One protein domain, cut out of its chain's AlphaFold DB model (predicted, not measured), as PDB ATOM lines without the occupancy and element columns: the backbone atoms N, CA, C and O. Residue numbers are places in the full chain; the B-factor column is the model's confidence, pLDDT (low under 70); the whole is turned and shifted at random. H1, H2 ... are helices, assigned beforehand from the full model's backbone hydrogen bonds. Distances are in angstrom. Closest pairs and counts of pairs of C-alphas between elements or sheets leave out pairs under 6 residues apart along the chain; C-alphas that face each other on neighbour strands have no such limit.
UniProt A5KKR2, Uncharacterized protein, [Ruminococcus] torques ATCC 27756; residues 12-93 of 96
ATOM      1  N   ILE A  12      -1.553 -50.027 -10.501       71.31
ATOM      2  CA  ILE A  12      -0.688 -51.197 -10.747       71.31
ATOM      3  C   ILE A  12      -0.533 -51.513 -12.242       71.31
ATOM      4  O   ILE A  12       0.567 -51.788 -12.721       71.31
ATOM      5  N   ALA A  13      -1.616 -51.380 -13.013       69.94
ATOM      6  CA  ALA A  13      -1.603 -51.595 -14.456       69.94
ATOM      7  C   ALA A  13      -0.776 -50.537 -15.212       69.94
ATOM      8  O   ALA A  13      -0.188 -50.859 -16.247       69.94
ATOM      9  N   ARG A  14      -0.707 -49.295 -14.707       76.38
ATOM     10  CA  ARG A  14       0.159 -48.239 -15.256       76.38
ATOM     11  C   ARG A  14       1.612 -48.435 -14.845       76.38
ATOM     12  O   ARG A  14       2.475 -48.369 -15.714       76.38
ATOM     13  N   LYS A  15       1.880 -48.761 -13.578       74.88
ATOM     14  CA  LYS A  15       3.237 -49.032 -13.078       74.88
ATOM     15  C   LYS A  15       3.907 -50.177 -13.836       74.88
ATOM     16  O   LYS A  15       5.063 -50.058 -14.224       74.88
ATOM     17  N   ILE A  16       3.167 -51.249 -14.147       75.31
ATOM     18  CA  ILE A  16       3.669 -52.365 -14.976       75.31
ATOM     19  C   ILE A  16       4.089 -51.895 -16.381       75.31
ATOM     20  O   ILE A  16       4.975 -52.486 -16.992       75.31
ATOM     21  N   LYS A  17       3.483 -50.818 -16.891       73.12
ATOM     22  CA  LYS A  17       3.804 -50.209 -18.191       73.12
ATOM     23  C   LYS A  17       4.814 -49.055 -18.091       73.12
ATOM     24  O   LYS A  17       5.020 -48.364 -19.082       73.12
ATOM     25  N   GLY A  18       5.433 -48.843 -16.926       73.25
ATOM     26  CA  GLY A  18       6.397 -47.763 -16.686       73.25
ATOM     27  C   GLY A  18       5.773 -46.380 -16.467       73.25
ATOM     28  O   GLY A  18       6.478 -45.386 -16.582       73.25
ATOM     29  N   GLY A  19       4.467 -46.308 -16.193       75.81
ATOM     30  CA  GLY A  19       3.779 -45.063 -15.848       75.81
ATOM     31  C   GLY A  19       3.875 -44.709 -14.362       75.81
ATOM     32  O   GLY A  19       4.289 -45.530 -13.540       75.81
ATOM     33  N   ASP A  20       3.437 -43.494 -14.033       76.56
ATOM     34  CA  ASP A  20       3.466 -42.952 -12.674       76.56
ATOM     35  C   ASP A  20       2.563 -43.723 -11.701       76.56
ATOM     36  O   ASP A  20       1.597 -44.402 -12.089       76.56
ATOM     37  N   GLY A  21       2.891 -43.601 -10.411       81.19
ATOM     38  CA  GLY A  21       2.057 -44.112  -9.331       81.19
ATOM     39  C   GLY A  21       0.704 -43.416  -9.234       81.19
ATOM     40  O   GLY A  21       0.422 -42.472  -9.968       81.19
ATOM     41  N   ALA A  22      -0.161 -43.935  -8.364       85.94
ATOM     42  CA  ALA A  22      -1.428 -43.277  -8.094       85.94
ATOM     43  C   ALA A  22      -1.176 -41.994  -7.305       85.94
ATOM     44  O   ALA A  22      -0.448 -42.026  -6.312       85.94
ATOM     45  N   ASP A  23      -1.782 -40.892  -7.732       90.38
ATOM     46  CA  ASP A  23      -1.779 -39.677  -6.927       90.38
ATOM     47  C   ASP A  23      -2.781 -39.775  -5.759       90.38
ATOM     48  O   ASP A  23      -3.536 -40.743  -5.599       90.38
ATOM     49  N   LYS A  24      -2.786 -38.754  -4.901       91.50
ATOM     50  CA  LYS A  24      -3.660 -38.694  -3.724       91.50
ATOM     51  C   LYS A  24      -5.150 -38.708  -4.075       91.50
ATOM     52  O   LYS A  24      -5.935 -39.302  -3.333       91.50
ATOM     53  N   ALA A  25      -5.542 -38.088  -5.186       90.94
ATOM     54  CA  ALA A  25      -6.931 -38.044  -5.630       90.94
ATOM     55  C   ALA A  25      -7.377 -39.406  -6.182       90.94
ATOM     56  O   ALA A  25      -8.459 -39.881  -5.843       90.94
ATOM     57  N   GLU A  26      -6.526 -40.076  -6.957       90.31
ATOM     58  CA  GLU A  26      -6.762 -41.435  -7.444       90.31
ATOM     59  C   GLU A  26      -6.850 -42.444  -6.294       90.31
ATOM     60  O   GLU A  26      -7.754 -43.282  -6.278       90.31
ATOM     61  N   MET A  27      -5.964 -42.338  -5.296       91.56
ATOM     62  CA  MET A  27      -6.020 -43.164  -4.085       91.56
ATOM     63  C   MET A  27      -7.325 -42.953  -3.314       91.56
ATOM     64  O   MET A  27      -7.937 -43.926  -2.868       91.56
ATOM     65  N   ARG A  28      -7.778 -41.699  -3.180       94.19
ATOM     66  CA  ARG A  28      -9.053 -41.369  -2.530       94.19
ATOM     67  C   ARG A  28     -10.236 -41.954  -3.294       94.19
ATOM     68  O   ARG A  28     -11.080 -42.612  -2.699       94.19
ATOM     69  N   HIS A  29     -10.268 -41.763  -4.607       91.75
ATOM     70  CA  HIS A  29     -11.346 -42.270  -5.448       91.75
ATOM     71  C   HIS A  29     -11.434 -43.802  -5.411       91.75
ATOM     72  O   HIS A  29     -12.519 -44.361  -5.264       91.75
ATOM     73  N   PHE A  30     -10.290 -44.487  -5.490       90.75
ATOM     74  CA  PHE A  30     -10.230 -45.943  -5.385       90.75
ATOM     75  C   PHE A  30     -10.730 -46.450  -4.029       90.75
ATOM     76  O   PHE A  30     -11.495 -47.412  -3.969       90.75
ATOM     77  N   HIS A  31     -10.308 -45.789  -2.949       94.56
ATOM     78  CA  HIS A  31     -10.769 -46.092  -1.603       94.56
ATOM     79  C   HIS A  31     -12.293 -45.964  -1.481       94.56
ATOM     80  O   HIS A  31     -12.941 -46.900  -1.010       94.56
ATOM     81  N   ASP A  32     -12.855 -44.832  -1.908       95.25
ATOM     82  CA  ASP A  32     -14.280 -44.533  -1.746       95.25
ATOM     83  C   ASP A  32     -15.146 -45.496  -2.558       95.25
ATOM     84  O   ASP A  32     -16.094 -46.060  -2.024       95.25
ATOM     85  N   MET A  33     -14.746 -45.792  -3.797       93.31
ATOM     86  CA  MET A  33     -15.439 -46.761  -4.646       93.31
ATOM     87  C   MET A  33     -15.498 -48.162  -4.015       93.31
ATOM     88  O   MET A  33     -16.546 -48.807  -4.039       93.31
ATOM     89  N   LEU A  34     -14.402 -48.637  -3.408       91.62
ATOM     90  CA  LEU A  34     -14.406 -49.919  -2.692       91.62
ATOM     91  C   LEU A  34     -15.256 -49.869  -1.422       91.62
ATOM     92  O   LEU A  34     -15.963 -50.829  -1.117       91.62
ATOM     93  N   TYR A  35     -15.173 -48.769  -0.676       94.94
ATOM     94  CA  TYR A  35     -15.936 -48.589   0.550       94.94
ATOM     95  C   TYR A  35     -17.446 -48.598   0.284       94.94
ATOM     96  O   TYR A  35     -18.173 -49.344   0.940       94.94
ATOM     97  N   GLU A  36     -17.898 -47.834  -0.712       94.12
ATOM     98  CA  GLU A  36     -19.295 -47.764  -1.148       94.12
ATOM     99  C   GLU A  36     -19.792 -49.126  -1.635       94.12
ATOM    100  O   GLU A  36     -20.800 -49.619  -1.131       94.12
ATOM    101  N   ALA A  37     -19.033 -49.799  -2.507       91.62
ATOM    102  CA  ALA A  37     -19.386 -51.133  -2.992       91.62
ATOM    103  C   ALA A  37     -19.537 -52.151  -1.846       91.62
ATOM    104  O   ALA A  37     -20.476 -52.949  -1.837       91.62
ATOM    105  N   TYR A  38     -18.656 -52.116  -0.840       92.62
ATOM    106  CA  TYR A  38     -18.794 -52.985   0.331       92.62
ATOM    107  C   TYR A  38     -19.992 -52.616   1.205       92.62
ATOM    108  O   TYR A  38     -20.643 -53.517   1.729       92.62
ATOM    109  N   CYS A  39     -20.301 -51.331   1.368       92.50
ATOM    110  CA  CYS A  39     -21.496 -50.888   2.085       92.50
ATOM    111  C   CYS A  39     -22.796 -51.335   1.396       92.50
ATOM    112  O   CYS A  39     -23.755 -51.668   2.090       92.50
ATOM    113  N   GLU A  40     -22.826 -51.369   0.062       93.50
ATOM    114  CA  GLU A  40     -23.980 -51.830  -0.721       93.50
ATOM    115  C   GLU A  40     -24.136 -53.357  -0.704       93.50
ATOM    116  O   GLU A  40     -25.246 -53.869  -0.556       93.50
ATOM    117  N   GLU A  41     -23.035 -54.097  -0.849       89.75
ATOM    118  CA  GLU A  41     -23.065 -55.559  -0.972       89.75
ATOM    119  C   GLU A  41     -23.173 -56.270   0.389       89.75
ATOM    120  O   GLU A  41     -23.708 -57.379   0.482       89.75
ATOM    121  N   MET A  42     -22.654 -55.668   1.467       89.56
ATOM    122  CA  MET A  42     -22.498 -56.341   2.759       89.56
ATOM    123  C   MET A  42     -23.469 -55.834   3.825       89.56
ATOM    124  O   MET A  42     -23.533 -54.651   4.153       89.56
ATOM    125  N   SER A  43     -24.126 -56.767   4.512       87.81
ATOM    126  CA  SER A  43     -24.932 -56.443   5.689       87.81
ATOM    127  C   SER A  43     -24.052 -56.157   6.914       87.81
ATOM    128  O   SER A  43     -23.454 -57.062   7.505       87.81
ATOM    129  N   GLY A  44     -24.041 -54.893   7.340       89.50
ATOM    130  CA  GLY A  44     -23.561 -54.451   8.650       89.50
ATOM    131  C   GLY A  44     -22.125 -53.920   8.689       89.50
ATOM    132  O   GLY A  44     -21.201 -54.482   8.099       89.50
ATOM    133  N   GLU A  45     -21.930 -52.867   9.493       91.38
ATOM    134  CA  GLU A  45     -20.670 -52.109   9.614       91.38
ATOM    135  C   GLU A  45     -19.453 -52.999   9.883       91.38
ATOM    136  O   GLU A  45     -18.374 -52.790   9.336       91.38
ATOM    137  N   ARG A  46     -19.613 -54.024  10.726       93.62
ATOM    138  CA  ARG A  46     -18.503 -54.895  11.123       93.62
ATOM    139  C   ARG A  46     -17.889 -55.624   9.924       93.62
ATOM    140  O   ARG A  46     -16.667 -55.740   9.858       93.62
ATOM    141  N   THR A  47     -18.718 -56.109   9.003       92.69
ATOM    142  CA  THR A  47     -18.272 -56.867   7.827       92.69
ATOM    143  C   THR A  47     -17.535 -55.956   6.850       92.69
ATOM    144  O   THR A  47     -16.422 -56.286   6.434       92.69
ATOM    145  N   VAL A  48     -18.094 -54.769   6.591       94.31
ATOM    146  CA  VAL A  48     -17.467 -53.714   5.780       94.31
ATOM    147  C   VAL A  48     -16.102 -53.336   6.356       94.31
ATOM    148  O   VAL A  48     -15.083 -53.382   5.667       94.31
ATOM    149  N   LEU A  49     -16.041 -53.044   7.657       96.00
ATOM    150  CA  LEU A  49     -14.802 -52.637   8.316       96.00
ATOM    151  C   LEU A  49     -13.727 -53.727   8.294       96.00
ATOM    152  O   LEU A  49     -12.545 -53.395   8.273       96.00
ATOM    153  N   TYR A  50     -14.083 -55.014   8.287       93.81
ATOM    154  CA  TYR A  50     -13.083 -56.070   8.115       93.81
ATOM    155  C   TYR A  50     -12.410 -56.003   6.745       93.81
ATOM    156  O   TYR A  50     -11.183 -56.085   6.682       93.81
ATOM    157  N   LYS A  51     -13.184 -55.785   5.676       92.38
ATOM    158  CA  LYS A  51     -12.647 -55.612   4.321       92.38
ATOM    159  C   LYS A  51     -11.802 -54.355   4.198       92.38
ATOM    160  O   LYS A  51     -10.679 -54.420   3.704       92.38
ATOM    161  N   MET A  52     -12.269 -53.243   4.753       94.62
ATOM    162  CA  MET A  52     -11.500 -52.002   4.737       94.62
ATOM    163  C   MET A  52     -10.195 -52.102   5.531       94.62
ATOM    164  O   MET A  52      -9.165 -51.592   5.102       94.62
ATOM    165  N   LYS A  53     -10.180 -52.796   6.673       94.38
ATOM    166  CA  LYS A  53      -8.940 -53.023   7.436       94.38
ATOM    167  C   LYS A  53      -7.935 -53.880   6.669       94.38
ATOM    168  O   LYS A  53      -6.737 -53.644   6.795       94.38
ATOM    169  N   GLU A  54      -8.411 -54.859   5.902       91.31
ATOM    170  CA  GLU A  54      -7.570 -55.654   5.004       91.31
ATOM    171  C   GLU A  54      -6.991 -54.780   3.883       91.31
ATOM    172  O   GLU A  54      -5.790 -54.822   3.645       91.31
ATOM    173  N   LEU A  55      -7.800 -53.914   3.268       90.81
ATOM    174  CA  LEU A  55      -7.336 -52.953   2.262       90.81
ATOM    175  C   LEU A  55      -6.226 -52.037   2.809       90.81
ATOM    176  O   LEU A  55      -5.174 -51.870   2.191       90.81
ATOM    177  N   TRP A  56      -6.417 -51.497   4.014       92.62
ATOM    178  CA  TRP A  56      -5.454 -50.599   4.658       92.62
ATOM    179  C   TRP A  56      -4.158 -51.278   5.113       92.62
ATOM    180  O   TRP A  56      -3.186 -50.580   5.398       92.62
ATOM    181  N   PHE A  57      -4.088 -52.614   5.130       88.00
ATOM    182  CA  PHE A  57      -2.808 -53.316   5.253       88.00
ATOM    183  C   PHE A  57      -1.879 -53.004   4.070       88.00
ATOM    184  O   PHE A  57      -0.670 -52.898   4.262       88.00
ATOM    185  N   TYR A  58      -2.451 -52.816   2.877       86.31
ATOM    186  CA  TYR A  58      -1.718 -52.505   1.653       86.31
ATOM    187  C   TYR A  58      -1.587 -50.993   1.431       86.31
ATOM    188  O   TYR A  58      -0.481 -50.503   1.224       86.31
ATOM    189  N   LEU A  59      -2.685 -50.234   1.544       88.88
ATOM    190  CA  LEU A  59      -2.676 -48.793   1.248       88.88
ATOM    191  C   LEU A  59      -1.851 -47.964   2.235       88.88
ATOM    192  O   LEU A  59      -1.315 -46.924   1.863       88.88
ATOM    193  N   ALA A  60      -1.716 -48.399   3.494       91.38
ATOM    194  CA  ALA A  60      -1.002 -47.609   4.494       91.38
ATOM    195  C   ALA A  60       0.450 -47.319   4.080       91.38
ATOM    196  O   ALA A  60       0.946 -46.226   4.331       91.38
ATOM    197  N   SER A  61       1.153 -48.250   3.431       90.06
ATOM    198  CA  SER A  61       2.548 -48.003   3.033       90.06
ATOM    199  C   SER A  61       2.715 -46.942   1.945       90.06
ATOM    200  O   SER A  61       3.842 -46.527   1.714       90.06
ATOM    201  N   SER A  62       1.634 -46.496   1.306       90.38
ATOM    202  CA  SER A  62       1.661 -45.464   0.267       90.38
ATOM    203  C   SER A  62       1.576 -44.036   0.809       90.38
ATOM    204  O   SER A  62       1.502 -43.118   0.006       90.38
ATOM    205  N   PHE A  63       1.580 -43.821   2.132       93.88
ATOM    206  CA  PHE A  63       1.480 -42.488   2.742       93.88
ATOM    207  C   PHE A  63       2.649 -42.171   3.686       93.88
ATOM    208  O   PHE A  63       3.139 -43.053   4.399       93.88
ATOM    209  N   THR A  64       3.038 -40.893   3.753       92.50
ATOM    210  CA  THR A  64       4.199 -40.368   4.503       92.50
ATOM    211  C   THR A  64       4.258 -40.757   5.986       92.50
ATOM    212  O   THR A  64       5.304 -41.199   6.463       92.50
ATOM    213  N   ASN A  65       3.162 -40.637   6.741       93.06
ATOM    214  CA  ASN A  65       3.097 -40.994   8.163       93.06
ATOM    215  C   ASN A  65       1.828 -41.810   8.478       93.06
ATOM    216  O   ASN A  65       1.008 -41.513   9.342       93.06
ATOM    217  N   SER A  66       1.685 -42.938   7.787       92.00
ATOM    218  CA  SER A  66       0.507 -43.808   7.893       92.00
ATOM    219  C   SER A  66       0.400 -44.652   9.168       92.00
ATOM    220  O   SER A  66      -0.691 -45.100   9.522       92.00
ATOM    221  N   ARG A  67       1.503 -44.902   9.892       94.25
ATOM    222  CA  ARG A  67       1.528 -45.828  11.049       94.25
ATOM    223  C   ARG A  67       0.515 -45.486  12.156       94.25
ATOM    224  O   ARG A  67      -0.132 -46.417  12.651       94.25
ATOM    225  N   PRO A  68       0.363 -44.223  12.601       96.19
ATOM    226  CA  PRO A  68      -0.644 -43.853  13.596       96.19
ATOM    227  C   PRO A  68      -2.070 -44.111  13.099       96.19
ATOM    228  O   PRO A  68      -2.881 -44.679  13.833       96.19
ATOM    229  N   TYR A  69      -2.358 -43.772  11.842       97.12
ATOM    230  CA  TYR A  69      -3.672 -43.974  11.238       97.12
ATOM    231  C   TYR A  69      -3.995 -45.451  11.039       97.12
ATOM    232  O   TYR A  69      -5.066 -45.886  11.442       97.12
ATOM    233  N   ALA A  70      -3.050 -46.264  10.561       95.38
ATOM    234  CA  ALA A  70      -3.234 -47.709  10.430       95.38
ATOM    235  C   ALA A  70      -3.620 -48.364  11.772       95.38
ATOM    236  O   ALA A  70      -4.481 -49.246  11.825       95.38
ATOM    237  N   LYS A  71      -3.048 -47.892  12.892       96.62
ATOM    238  CA  LYS A  71      -3.450 -48.333  14.240       96.62
ATOM    239  C   LYS A  71      -4.876 -47.903  14.596       96.62
ATOM    240  O   LYS A  71      -5.605 -48.716  15.163       96.62
ATOM    241  N   LYS A  72      -5.265 -46.656  14.298       97.69
ATOM    242  CA  LYS A  72      -6.633 -46.150  14.516       97.69
ATOM    243  C   LYS A  72      -7.645 -46.944  13.674       97.69
ATOM    244  O   LYS A  72      -8.596 -47.485  14.229       97.69
ATOM    245  N   ILE A  73      -7.379 -47.112  12.376       97.00
ATOM    246  CA  ILE A  73      -8.200 -47.873  11.421       97.00
ATOM    247  C   ILE A  73      -8.407 -49.310  11.905       97.00
ATOM    248  O   ILE A  73      -9.539 -49.778  11.985       97.00
ATOM    249  N   LYS A  74      -7.339 -50.002  12.330       95.56
ATOM    250  CA  LYS A  74      -7.434 -51.376  12.856       95.56
ATOM    251  C   LYS A  74      -8.389 -51.493  14.053       95.56
ATOM    252  O   LYS A  74      -9.061 -52.518  14.196       95.56
ATOM    253  N   LYS A  75      -8.468 -50.454  14.888       96.25
ATOM    254  CA  LYS A  75      -9.315 -50.390  16.090       96.25
ATOM    255  C   LYS A  75     -10.731 -49.868  15.837       96.25
ATOM    256  O   LYS A  75     -11.549 -49.969  16.739       96.25
ATOM    257  N   ALA A  76     -11.036 -49.320  14.662       96.88
ATOM    258  CA  ALA A  76     -12.364 -48.784  14.381       96.88
ATOM    259  C   ALA A  76     -13.426 -49.900  14.392       96.88
ATOM    260  O   ALA A  76     -13.244 -50.942  13.759       96.88
ATOM    261  N   GLU A  77     -14.531 -49.690  15.105       94.88
ATOM    262  CA  GLU A  77     -15.649 -50.649  15.201       94.88
ATOM    263  C   GLU A  77     -16.951 -50.109  14.594       94.88
ATOM    264  O   GLU A  77     -17.941 -50.833  14.514       94.88
ATOM    265  N   LYS A  78     -16.938 -48.843  14.159       96.75
ATOM    266  CA  LYS A  78     -18.069 -48.103  13.591       96.75
ATOM    267  C   LYS A  78     -17.648 -47.380  12.321       96.75
ATOM    268  O   LYS A  78     -16.547 -46.823  12.296       96.75
ATOM    269  N   CYS A  79     -18.521 -47.360  11.312       96.31
ATOM    270  CA  CYS A  79     -18.247 -46.712  10.026       96.31
ATOM    271  C   CYS A  79     -17.961 -45.218  10.214       96.31
ATOM    272  O   CYS A  79     -16.897 -44.751   9.830       96.31
ATOM    273  N   ALA A  80     -18.783 -44.525  11.001       96.94
ATOM    274  CA  ALA A  80     -18.582 -43.107  11.303       96.94
ATOM    275  C   ALA A  80     -17.235 -42.784  11.989       96.94
ATOM    276  O   ALA A  80     -16.694 -41.689  11.841       96.94
ATOM    277  N   VAL A  81     -16.684 -43.710  12.786       97.81
ATOM    278  CA  VAL A  81     -15.350 -43.531  13.398       97.81
ATOM    279  C   VAL A  81     -14.264 -43.755  12.355       97.81
ATOM    280  O   VAL A  81     -13.295 -43.004  12.309       97.81
ATOM    281  N   TYR A  82     -14.431 -44.787  11.532       98.06
ATOM    282  CA  TYR A  82     -13.538 -45.094  10.428       98.06
ATOM    283  C   TYR A  82     -13.444 -43.928   9.438       98.06
ATOM    284  O   TYR A  82     -12.344 -43.431   9.227       98.06
ATOM    285  N   GLU A  83     -14.574 -43.429   8.935       98.19
ATOM    286  CA  GLU A  83     -14.664 -42.302   7.997       98.19
ATOM    287  C   GLU A  83     -13.876 -41.083   8.489       98.19
ATOM    288  O   GLU A  83     -13.035 -40.557   7.769       98.19
ATOM    289  N   LYS A  84     -14.038 -40.693   9.760       98.44
ATOM    290  CA  LYS A  84     -13.275 -39.577  10.349       98.44
ATOM    291  C   LYS A  84     -11.765 -39.799  10.311       98.44
ATOM    292  O   LYS A  84     -11.017 -38.865  10.049       98.44
ATOM    293  N   ILE A  85     -11.309 -41.023  10.576       98.19
ATOM    294  CA  ILE A  85      -9.880 -41.359  10.525       98.19
ATOM    295  C   ILE A  85      -9.357 -41.253   9.086       98.19
ATOM    296  O   ILE A  85      -8.221 -40.823   8.892       98.19
ATOM    297  N   ILE A  86     -10.168 -41.647   8.100       97.88
ATOM    298  CA  ILE A  86      -9.828 -41.542   6.678       97.88
ATOM    299  C   ILE A  86      -9.744 -40.078   6.250       97.88
ATOM    300  O   ILE A  86      -8.739 -39.691   5.656       97.88
ATOM    301  N   GLU A  87     -10.724 -39.251   6.618       98.06
ATOM    302  CA  GLU A  87     -10.684 -37.808   6.352       98.06
ATOM    303  C   GLU A  87      -9.445 -37.155   6.982       98.06
ATOM    304  O   GLU A  87      -8.731 -36.414   6.311       98.06
ATOM    305  N   GLU A  88      -9.117 -37.481   8.239       97.88
ATOM    306  CA  GLU A  88      -7.887 -36.993   8.878       97.88
ATOM    307  C   GLU A  88      -6.624 -37.440   8.122       97.88
ATOM    308  O   GLU A  88      -5.702 -36.641   7.961       97.88
ATOM    309  N   LEU A  89      -6.555 -38.693   7.660       97.50
ATOM    310  CA  LEU A  89      -5.400 -39.205   6.920       97.50
ATOM    311  C   LEU A  89      -5.226 -38.451   5.600       97.50
ATOM    312  O   LEU A  89      -4.151 -37.916   5.345       97.50
ATOM    313  N   PHE A  90      -6.276 -38.367   4.780       96.50
ATOM    314  CA  PHE A  90      -6.209 -37.683   3.487       96.50
ATOM    315  C   PHE A  90      -6.044 -36.164   3.629       96.50
ATOM    316  O   PHE A  90      -5.525 -35.526   2.720       96.50
ATOM    317  N   ALA A  91      -6.424 -35.558   4.752       97.00
ATOM    318  CA  ALA A  91      -6.153 -34.144   4.993       97.00
ATOM    319  C   ALA A  91      -4.688 -33.874   5.371       97.00
ATOM    320  O   ALA A  91      -4.135 -32.856   4.962       97.00
ATOM    321  N   ASN A  92      -4.060 -34.764   6.148       97.19
ATOM    322  CA  ASN A  92      -2.773 -34.483   6.797       97.19
ATOM    323  C   ASN A  92      -1.567 -35.216   6.193       97.19
ATOM    324  O   ASN A  92      -0.435 -34.845   6.495       97.19
ATOM    325  N   GLU A  93      -1.778 -36.258   5.389       96.38
ATOM    326  CA  GLU A  93      -0.705 -37.110   4.862       96.38
ATOM    327  C   GLU A  93      -0.646 -37.075   3.335       96.38
ATOM    328  O   GLU A  93      -1.677 -36.984   2.670       96.38
TER     329      GLU A  93
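Overview. This is residues 12 to 93 of the 96 residues of an uncharacterized protein of [Ruminococcus] torques ATCC 27756 (UniProt A5KKR2). What shape is this? H2 to H5 form an up-and-down bundle, each helix running against the one before, with short H1 off one end. What makes it? The printed part has 82 residues with five named helices, H1 to H5 in order: all helix, compact, radius of gyration of the C-alphas 13.1 A, spans 40 by 28 by 18 A.

Arrangement. What meets what? H1, residues 12 to 15, touches no helix. H2, residues 24 to 41, touches H3, residues 45 to 62, with residues 35 to 39 alone, closest C-alphas Tyr 38 and Val 48, 5.7 A, in a hairpin at a shallow tilt of 20 degrees. H4, residues 66 to 75, and H5, residues 79 to 92, form another, closest C-alphas Ile 73 and Tyr 82, 6.1 A. Are backbones in range? Every O i to N i+4 pair is in H2 and H4, 11 of 14 in H3, 9 of 10 in H5; H1 is too short for one.

Along the chain. Where are the anchors? C-alpha 12 is at (-0.688, -51.197, -10.747), C-alpha 92 at (-2.773, -34.483, 6.797). How long are the helices? H2 measures 25.9 A, H3 25.1 A.

Size, cuts and confidence. How large? The farthest C-alphas, Gly 18 and Gly 44, are 39.8 A apart. Any cut? The printed part has no cut; residue 13 is under 70 in pLDDT.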